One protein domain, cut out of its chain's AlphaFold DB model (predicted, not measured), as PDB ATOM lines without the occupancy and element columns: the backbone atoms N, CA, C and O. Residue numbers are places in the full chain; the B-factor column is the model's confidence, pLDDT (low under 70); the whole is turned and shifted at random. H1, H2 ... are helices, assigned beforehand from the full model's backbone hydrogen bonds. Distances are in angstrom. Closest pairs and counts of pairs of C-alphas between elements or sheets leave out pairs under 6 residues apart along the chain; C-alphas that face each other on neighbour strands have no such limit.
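This is residues 134 to 197 of the 205 residues of an uncharacterized protein of Sphaerobolus stellatus (strain SS14) (UniProt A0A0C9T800). The model is an open, narrow U: two long helices, H1 and H4, make its two arms, which do not meet, and a thin turn with two very short helices, H2 and H3, joins them at one end. H1 runs out along the longest axis, H2 carries the chain onward from its end, H3 lies at the far end of the U, and H4 folds back alongside H1 with open space between the two. The printed part has 64 residues with four named helices, in the order H1, H2, H3, H4, and no named strand; the class is all helix. The whole is only just loose, close to extended, with a radius of gyration of the C-alphas of 16.0 A, and the C-alphas span 53 by 21 by 13 A along their three main axes.

The printed part begins with H1, residues 134 to 156, 23 residues and the longest helix. Its C-alpha 134 stands at (69.511, 38.258, 10.619) and its C-alpha 156 at (43.169, 55.997, 17.435), and it measures 32.5 A from first to last C-alpha. H2, residues 159 to 162, has four residues and is 5.5 A long. H3, residues 166 to 169, also has four residues and is 5.2 A long; C-alpha 167, at (22.205, 59.075, 21.767), marks the far end of the domain from Gln 134. H4, residues 174 to 195, has 22 residues and measures 31.4 A, from C-alpha 174 at (24.541, 45.358, 20.091) to C-alpha 195 at (54.528, 36.396, 22.277). Two residues, Leu 196 and Ala 197, follow it to the end of the printed part.

No helix touches another. The N-to-C direction of H1 is (-0.82, 0.52, 0.25), with x falling along it, and that of H4 is (0.93, -0.35, 0.13), with x rising. H1 and H4 are apart, with no C-alpha of the one within 8 A of the other. H1 and H2 meet only through their link. H2 and H3 are close but not clearly touching, with 2 pairs of C-alphas within 8 A; their closest C-alphas, those of Gln 162 and Gln 168, are 6.2 A apart, and the two centres are 10.1 A apart. H3 and H4 are apart, though they follow each other in the chain. H1 and H3 are apart, and so are H2 and H4. In H1 and H4 every pair of O of residue i and N of residue i+4 is within hydrogen-bond range, while H2 and H3, with four residues each, are too short for such a pair and have in each case 1 pair of O of residue i and N of residue i+3, within range.

The outline is a rod. The two C-alphas farthest apart are those of Gln 134 and Glu 167, at 52.9 A, while the first and last printed C-alphas, those of Gln 134 and Ala 197, are 19.7 A apart. Residues 134 to 143, 145 to 161, 164 to 170 and 173 to 194 stand free, with no C-alpha 8 or more residues away along the chain within 10 A. The printed part has no cut. The links from H1 to H2, from H2 to H3 and from H3 to H4 are tight, with 2, 3 and 4 residues between the helices. The mean pLDDT of the printed part is 73.9. It is under 70 at 14 residues: residue 136, residues 156 to 164, residue 168 and residues 195 to 197. H2 has a mean pLDDT of 64, against 78 for H1 and 75 for H4.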
ATOM      1  N   GLN A 134      69.778  36.829  10.632       72.50
ATOM      2  CA  GLN A 134      69.511  38.258  10.619       72.50
ATOM      3  C   GLN A 134      68.323  38.633   9.718       72.50
ATOM      4  O   GLN A 134      67.495  39.443  10.136       72.50
ATOM      5  N   ASP A 135      68.182  38.007   8.548       72.56
ATOM      6  CA  ASP A 135      67.052  38.228   7.633       72.56
ATOM      7  C   ASP A 135      65.741  37.712   8.239       72.56
ATOM      8  O   ASP A 135      64.714  38.395   8.220       72.56
ATOM      9  N   GLN A 136      65.792  36.553   8.902       69.50
ATOM     10  CA  GLN A 136      64.639  36.000   9.615       69.50
ATOM     11  C   GLN A 136      64.193  36.896  10.776       69.50
ATOM     12  O   GLN A 136      62.996  37.051  11.032       69.50
ATOM     13  N   TRP A 137      65.138  37.486  11.509       73.75
ATOM     14  CA  TRP A 137      64.825  38.417  12.593       73.75
ATOM     15  C   TRP A 137      64.283  39.747  12.078       73.75
ATOM     16  O   TRP A 137      63.365  40.296  12.691       73.75
ATOM     17  N   ALA A 138      64.806  40.247  10.957       76.38
ATOM     18  CA  ALA A 138      64.300  41.451  10.310       76.38
ATOM     19  C   ALA A 138      62.847  41.265   9.850       76.38
ATOM     20  O   ALA A 138      62.004  42.117  10.132       76.38
ATOM     21  N   GLU A 139      62.520  40.124   9.238       77.44
ATOM     22  CA  GLU A 139      61.149  39.845   8.804       77.44
ATOM     23  C   GLU A 139      60.193  39.677   9.990       77.44
ATOM     24  O   GLU A 139      59.107  40.258  10.001       77.44
ATOM     25  N   LYS A 140      60.608  38.957  11.042       77.62
ATOM     26  CA  LYS A 140      59.814  38.854  12.278       77.62
ATOM     27  C   LYS A 140      59.546  40.228  12.891       77.62
ATOM     28  O   LYS A 140      58.416  40.496  13.291       77.62
ATOM     29  N   ARG A 141      60.549  41.109  12.931       79.69
ATOM     30  CA  ARG A 141      60.397  42.480  13.439       79.69
ATOM     31  C   ARG A 141      59.395  43.276  12.607       79.69
ATOM     32  O   ARG A 141      58.478  43.856  13.175       79.69
ATOM     33  N   ARG A 142      59.505  43.219  11.278       82.69
ATOM     34  CA  ARG A 142      58.582  43.895  10.357       82.69
ATOM     35  C   ARG A 142      57.133  43.432  10.535       82.69
ATOM     36  O   ARG A 142      56.204  44.233  10.451       82.69
ATOM     37  N   LEU A 143      56.922  42.137  10.783       80.62
ATOM     38  CA  LEU A 143      55.590  41.592  11.062       80.62
ATOM     39  C   LEU A 143      55.029  42.114  12.388       80.62
ATOM     40  O   LEU A 143      53.863  42.500  12.432       80.62
ATOM     41  N   VAL A 144      55.851  42.162  13.438       81.62
ATOM     42  CA  VAL A 144      55.459  42.726  14.739       81.62
ATOM     43  C   VAL A 144      55.098  44.206  14.610       81.62
ATOM     44  O   VAL A 144      54.036  44.601  15.081       81.62
ATOM     45  N   GLU A 145      55.914  44.998  13.910       81.19
ATOM     46  CA  GLU A 145      55.647  46.420  13.644       81.19
ATOM     47  C   GLU A 145      54.302  46.608  12.929       81.19
ATOM     48  O   GLU A 145      53.457  47.377  13.374       81.19
ATOM     49  N   LYS A 146      54.030  45.816  11.886       80.81
ATOM     50  CA  LYS A 146      52.761  45.890  11.148       80.81
ATOM     51  C   LYS A 146      51.542  45.519  12.002       80.81
ATOM     52  O   LYS A 146      50.469  46.096  11.826       80.81
ATOM     53  N   ILE A 147      51.680  44.535  12.893       81.31
ATOM     54  CA  ILE A 147      50.620  44.159  13.843       81.31
ATOM     55  C   ILE A 147      50.375  45.309  14.822       81.31
ATOM     56  O   ILE A 147      49.223  45.667  15.067       81.31
ATOM     57  N   GLN A 148      51.447  45.904  15.345       80.75
ATOM     58  CA  GLN A 148      51.375  47.029  16.266       80.75
ATOM     59  C   GLN A 148      50.697  48.244  15.622       80.75
ATOM     60  O   GLN A 148      49.782  48.801  16.222       80.75
ATOM     61  N   ASP A 149      51.061  48.594  14.387       80.75
ATOM     62  CA  ASP A 149      50.424  49.678  13.631       80.75
ATOM     63  C   ASP A 149      48.929  49.414  13.413       80.75
ATOM     64  O   ASP A 149      48.096  50.307  13.579       80.75
ATOM     65  N   GLY A 150      48.567  48.168  13.089       79.56
ATOM     66  CA  GLY A 150      47.174  47.753  12.938       79.56
ATOM     67  C   GLY A 150      46.369  47.942  14.224       79.56
ATOM     68  O   GLY A 150      45.307  48.561  14.197       79.56
ATOM     69  N   ILE A 151      46.890  47.474  15.359       83.31
ATOM     70  CA  ILE A 151      46.241  47.635  16.670       83.31
ATOM     71  C   ILE A 151      46.143  49.116  17.050       83.31
ATOM     72  O   ILE A 151      45.078  49.572  17.461       83.31
ATOM     73  N   GLN A 152      47.223  49.880  16.875       79.94
ATOM     74  CA  GLN A 152      47.238  51.303  17.196       79.94
ATOM     75  C   GLN A 152      46.211  52.067  16.361       79.94
ATOM     76  O   GLN A 152      45.488  52.897  16.910       79.94
ATOM     77  N   SER A 153      46.085  51.737  15.069       79.19
ATOM     78  CA  SER A 153      45.094  52.360  14.194       79.19
ATOM     79  C   SER A 153      43.676  52.191  14.739       79.19
ATOM     80  O   SER A 153      42.950  53.175  14.793       79.19
ATOM     81  N   LEU A 154      43.325  51.000  15.251       75.25
ATOM     82  CA  LEU A 154      42.009  50.692  15.829       75.25
ATOM     83  C   LEU A 154      41.718  51.464  17.122       75.25
ATOM     84  O   LEU A 154      40.558  51.757  17.407       75.25
ATOM     85  N   ILE A 155      42.753  51.794  17.898       75.12
ATOM     86  CA  ILE A 155      42.637  52.583  19.134       75.12
ATOM     87  C   ILE A 155      42.459  54.070  18.806       75.12
ATOM     88  O   ILE A 155      41.701  54.763  19.474       75.12
ATOM     89  N   THR A 156      43.151  54.566  17.777       65.94
ATOM     90  CA  THR A 156      43.169  55.997  17.435       65.94
ATOM     91  C   THR A 156      41.985  56.475  16.607       65.94
ATOM     92  O   THR A 156      41.850  57.681  16.417       65.94
ATOM     93  N   VAL A 157      41.148  55.580  16.069       65.19
ATOM     94  CA  VAL A 157      40.029  56.051  15.251       65.19
ATOM     95  C   VAL A 157      38.976  56.727  16.126       65.19
ATOM     96  O   VAL A 157      38.542  56.174  17.134       65.19
ATOM     97  N   GLU A 158      38.497  57.887  15.674       64.12
ATOM     98  CA  GLU A 158      37.438  58.710  16.285       64.12
ATOM     99  C   GLU A 158      36.102  57.964  16.513       64.12
ATOM    100  O   GLU A 158      35.187  58.509  17.130       64.12
ATOM    101  N   TYR A 159      35.987  56.702  16.074       62.88
ATOM    102  CA  TYR A 159      34.859  55.803  16.345       62.88
ATOM    103  C   TYR A 159      34.541  55.668  17.839       62.88
ATOM    104  O   TYR A 159      33.377  55.523  18.202       62.88
ATOM    105  N   TRP A 160      35.546  55.749  18.714       66.31
ATOM    106  CA  TRP A 160      35.336  55.593  20.156       66.31
ATOM    107  C   TRP A 160      34.731  56.832  20.823       66.31
ATOM    108  O   TRP A 160      33.985  56.683  21.785       66.31
ATOM    109  N   HIS A 161      34.941  58.032  20.271       65.94
ATOM    110  CA  HIS A 161      34.290  59.252  20.767       65.94
ATOM    111  C   HIS A 161      32.779  59.255  20.511       65.94
ATOM    112  O   HIS A 161      32.014  59.832  21.278       65.94
ATOM    113  N   GLN A 162      32.325  58.568  19.459       60.81
ATOM    114  CA  GLN A 162      30.897  58.409  19.172       60.81
ATOM    115  C   GLN A 162      30.203  57.518  20.213       60.81
ATOM    116  O   GLN A 162      29.042  57.738  20.539       60.81
ATOM    117  N   ALA A 163      30.929  56.561  20.801       60.62
ATOM    118  CA  ALA A 163      30.414  55.692  21.859       60.62
ATOM    119  C   ALA A 163      30.296  56.387  23.234       60.62
ATOM    120  O   ALA A 163      29.673  55.837  24.141       60.62
ATOM    121  N   GLU A 164      30.862  57.589  23.403       65.06
ATOM    122  CA  GLU A 164      30.712  58.405  24.621       65.06
ATOM    123  C   GLU A 164      29.389  59.193  24.632       65.06
ATOM    124  O   GLU A 164      28.926  59.619  25.692       65.06
ATOM    125  N   ASN A 165      28.747  59.363  23.469       74.62
ATOM    126  CA  ASN A 165      27.434  59.986  23.349       74.62
ATOM    127  C   ASN A 165      26.330  58.916  23.372       74.62
ATOM    128  O   ASN A 165      26.170  58.147  22.424       74.62
ATOM    129  N   VAL A 166      25.531  58.903  24.442       70.62
ATOM    130  CA  VAL A 166      24.463  57.911  24.668       70.62
ATOM    131  C   VAL A 166      23.438  57.875  23.530       70.62
ATOM    132  O   VAL A 166      22.963  56.802  23.181       70.62
ATOM    133  N   GLU A 167      23.154  59.009  22.889       73.25
ATOM    134  CA  GLU A 167      22.205  59.075  21.767       73.25
ATOM    135  C   GLU A 167      22.752  58.407  20.493       73.25
ATOM    136  O   GLU A 167      21.993  57.943  19.647       73.25
ATOM    137  N   GLN A 168      24.079  58.333  20.349       67.44
ATOM    138  CA  GLN A 168      24.729  57.673  19.213       67.44
ATOM    139  C   GLN A 168      24.900  56.166  19.447       67.44
ATOM    140  O   GLN A 168      24.969  55.414  18.472       67.44
ATOM    141  N   LEU A 169      24.887  55.701  20.703       70.81
ATOM    142  CA  LEU A 169      24.922  54.271  21.039       70.81
ATOM    143  C   LEU A 169      23.716  53.511  20.478       70.81
ATOM    144  O   LEU A 169      23.882  52.373  20.045       70.81
ATOM    145  N   ASP A 170      22.543  54.143  20.404       73.38
ATOM    146  CA  ASP A 170      21.332  53.527  19.840       73.38
ATOM    147  C   ASP A 170      21.474  53.198  18.345       73.38
ATOM    148  O   ASP A 170      20.810  52.297  17.830       73.38
ATOM    149  N   SER A 171      22.368  53.896  17.635       74.81
ATOM    150  CA  SER A 171      22.682  53.609  16.229       74.81
ATOM    151  C   SER A 171      23.663  52.444  16.049       74.81
ATOM    152  O   SER A 171      23.815  51.919  14.941       74.81
ATOM    153  N   ILE A 172      24.317  52.012  17.131       78.12
ATOM    154  CA  ILE A 172      25.317  50.950  17.114       78.12
ATOM    155  C   ILE A 172      24.645  49.630  17.483       78.12
ATOM    156  O   ILE A 172      24.124  49.439  18.579       78.12
ATOM    157  N   SER A 173      24.702  48.665  16.566       81.50
ATOM    158  CA  SER A 173      24.158  47.333  16.825       81.50
ATOM    159  C   SER A 173      24.873  46.653  17.996       81.50
ATOM    160  O   SER A 173      26.096  46.471  17.991       81.50
ATOM    161  N   ARG A 174      24.082  46.191  18.970       80.75
ATOM    162  CA  ARG A 174      24.541  45.358  20.091       80.75
ATOM    163  C   ARG A 174      25.268  44.097  19.615       80.75
ATOM    164  O   ARG A 174      26.245  43.680  20.242       80.75
ATOM    165  N   ASP A 175      24.824  43.512  18.507       72.56
ATOM    166  CA  ASP A 175      25.453  42.319  17.939       72.56
ATOM    167  C   ASP A 175      26.847  42.651  17.402       72.56
ATOM    168  O   ASP A 175      27.806  41.939  17.691       72.56
ATOM    169  N   SER A 176      26.997  43.791  16.722       75.06
ATOM    170  CA  SER A 176      28.299  44.272  16.242       75.06
ATOM    171  C   SER A 176      29.281  44.537  17.388       75.06
ATOM    172  O   SER A 176      30.453  44.177  17.280       75.06
ATOM    173  N   LEU A 177      28.817  45.104  18.508       79.62
ATOM    174  CA  LEU A 177      29.645  45.301  19.708       79.62
ATOM    175  C   LEU A 177      30.070  43.973  20.342       79.62
ATOM    176  O   LEU A 177      31.226  43.806  20.729       79.62
ATOM    177  N   THR A 178      29.157  43.003  20.406       78.31
ATOM    178  CA  THR A 178      29.436  41.666  20.950       78.31
ATOM    179  C   THR A 178      30.452  40.909  20.086       78.31
ATOM    180  O   THR A 178      31.351  40.241  20.606       78.31
ATOM    181  N   LEU A 179      30.357  41.058  18.761       73.25
ATOM    182  CA  LEU A 179      31.324  40.512  17.807       73.25
ATOM    183  C   LEU A 179      32.707  41.145  17.974       73.25
ATOM    184  O   LEU A 179      33.705  40.427  18.032       73.25
ATOM    185  N   LEU A 180      32.770  42.474  18.090       79.12
ATOM    186  CA  LEU A 180      34.026  43.192  18.299       79.12
ATOM    187  C   LEU A 180      34.691  42.799  19.626       79.12
ATOM    188  O   LEU A 180      35.907  42.594  19.670       79.12
ATOM    189  N   LEU A 181      33.902  42.626  20.689       80.06
ATOM    190  CA  LEU A 181      34.393  42.154  21.982       80.06
ATOM    191  C   LEU A 181      35.000  40.748  21.865       80.06
ATOM    192  O   LEU A 181      36.145  40.533  22.259       80.06
ATOM    193  N   SER A 182      34.281  39.824  21.226       77.38
ATOM    194  CA  SER A 182      34.743  38.444  21.016       77.38
ATOM    195  C   SER A 182      36.024  38.377  20.174       77.38
ATOM    196  O   SER A 182      36.946  37.623  20.490       77.38
ATOM    197  N   ALA A 183      36.122  39.194  19.120       77.81
ATOM    198  CA  ALA A 183      37.328  39.300  18.296       77.81
ATOM    199  C   ALA A 183      38.527  39.837  19.096       77.81
ATOM    200  O   ALA A 183      39.653  39.367  18.920       77.81
ATOM    201  N   THR A 184      38.284  40.785  20.005       79.00
ATOM    202  CA  THR A 184      39.316  41.353  20.886       79.00
ATOM    203  C   THR A 184      39.844  40.315  21.878       79.00
ATOM    204  O   THR A 184      41.056  40.223  22.095       79.00
ATOM    205  N   ASP A 185      38.965  39.490  22.447       75.25
ATOM    206  CA  ASP A 185      39.368  38.394  23.332       75.25
ATOM    207  C   ASP A 185      40.141  37.305  22.576       75.25
ATOM    208  O   ASP A 185      41.188  36.849  23.041       75.25
ATOM    209  N   GLY A 186      39.704  36.956  21.363       74.50
ATOM    210  CA  GLY A 186      40.442  36.052  20.477       74.50
ATOM    211  C   GLY A 186      41.846  36.569  20.144       74.50
ATOM    212  O   GLY A 186      42.826  35.828  20.244       74.50
ATOM    213  N   LEU A 187      41.972  37.861  19.823       79.06
ATOM    214  CA  LEU A 187      43.266  38.504  19.596       79.06
ATOM    215  C   LEU A 187      44.168  38.411  20.831       79.06
ATOM    216  O   LEU A 187      45.348  38.088  20.704       79.06
ATOM    217  N   ARG A 188      43.618  38.626  22.031       74.25
ATOM    218  CA  ARG A 188      44.362  38.508  23.293       74.25
ATOM    219  C   ARG A 188      44.924  37.102  23.502       74.25
ATOM    220  O   ARG A 188      46.071  36.971  23.928       74.25
ATOM    221  N   HIS A 189      44.142  36.068  23.197       70.94
ATOM    222  CA  HIS A 189      44.608  34.683  23.257       70.94
ATOM    223  C   HIS A 189      45.741  34.420  22.258       70.94
ATOM    224  O   HIS A 189      46.792  33.925  22.652       70.94
ATOM    225  N   MET A 190      45.597  34.855  21.004       71.50
ATOM    226  CA  MET A 190      46.645  34.676  19.988       71.50
ATOM    227  C   MET A 190      47.945  35.412  20.333       71.50
ATOM    228  O   MET A 190      49.036  34.877  20.135       71.50
ATOM    229  N   VAL A 191      47.844  36.633  20.868       74.94
ATOM    230  CA  VAL A 191      49.002  37.405  21.341       74.94
ATOM    231  C   VAL A 191      49.718  36.656  22.462       74.94
ATOM    232  O   VAL A 191      50.945  36.580  22.451       74.94
ATOM    233  N   ARG A 192      48.963  36.062  23.393       72.56
ATOM    234  CA  ARG A 192      49.518  35.239  24.470       72.56
ATOM    235  C   ARG A 192      50.307  34.058  23.906       72.56
ATOM    236  O   ARG A 192      51.464  33.895  24.268       72.56
ATOM    237  N   ASP A 193      49.724  33.305  22.984       71.38
ATOM    238  CA  ASP A 193      50.356  32.103  22.428       71.38
ATOM    239  C   ASP A 193      51.577  32.431  21.549       71.38
ATOM    240  O   ASP A 193      52.544  31.674  21.505       71.38
ATOM    241  N   THR A 194      51.560  33.584  20.875       70.31
ATOM    242  CA  THR A 194      52.624  33.993  19.944       70.31
ATOM    243  C   THR A 194      53.791  34.691  20.644       70.31
ATOM    244  O   THR A 194      54.944  34.470  20.280       70.31
ATOM    245  N   LEU A 195      53.514  35.554  21.629       66.25
ATOM    246  CA  LEU A 195      54.528  36.396  22.277       66.25
ATOM    247  C   LEU A 195      55.000  35.856  23.633       66.25
ATOM    248  O   LEU A 195      56.094  36.218  24.058       66.25
ATOM    249  N   LEU A 196      54.228  34.986  24.301       58.50
ATOM    250  CA  LEU A 196      54.665  34.304  25.531       58.50
ATOM    251  C   LEU A 196      55.277  32.925  25.277       58.50
ATOM    252  O   LEU A 196      55.617  32.232  26.234       58.50
ATOM    253  N   ALA A 197      55.512  32.547  24.019       53.97
ATOM    254  CA  ALA A 197      56.469  31.501  23.675       53.97
ATOM    255  C   ALA A 197      57.912  31.991  23.938       53.97
ATOM    256  O   ALA A 197      58.765  32.005  23.054       53.97
TER     257      ALA A 197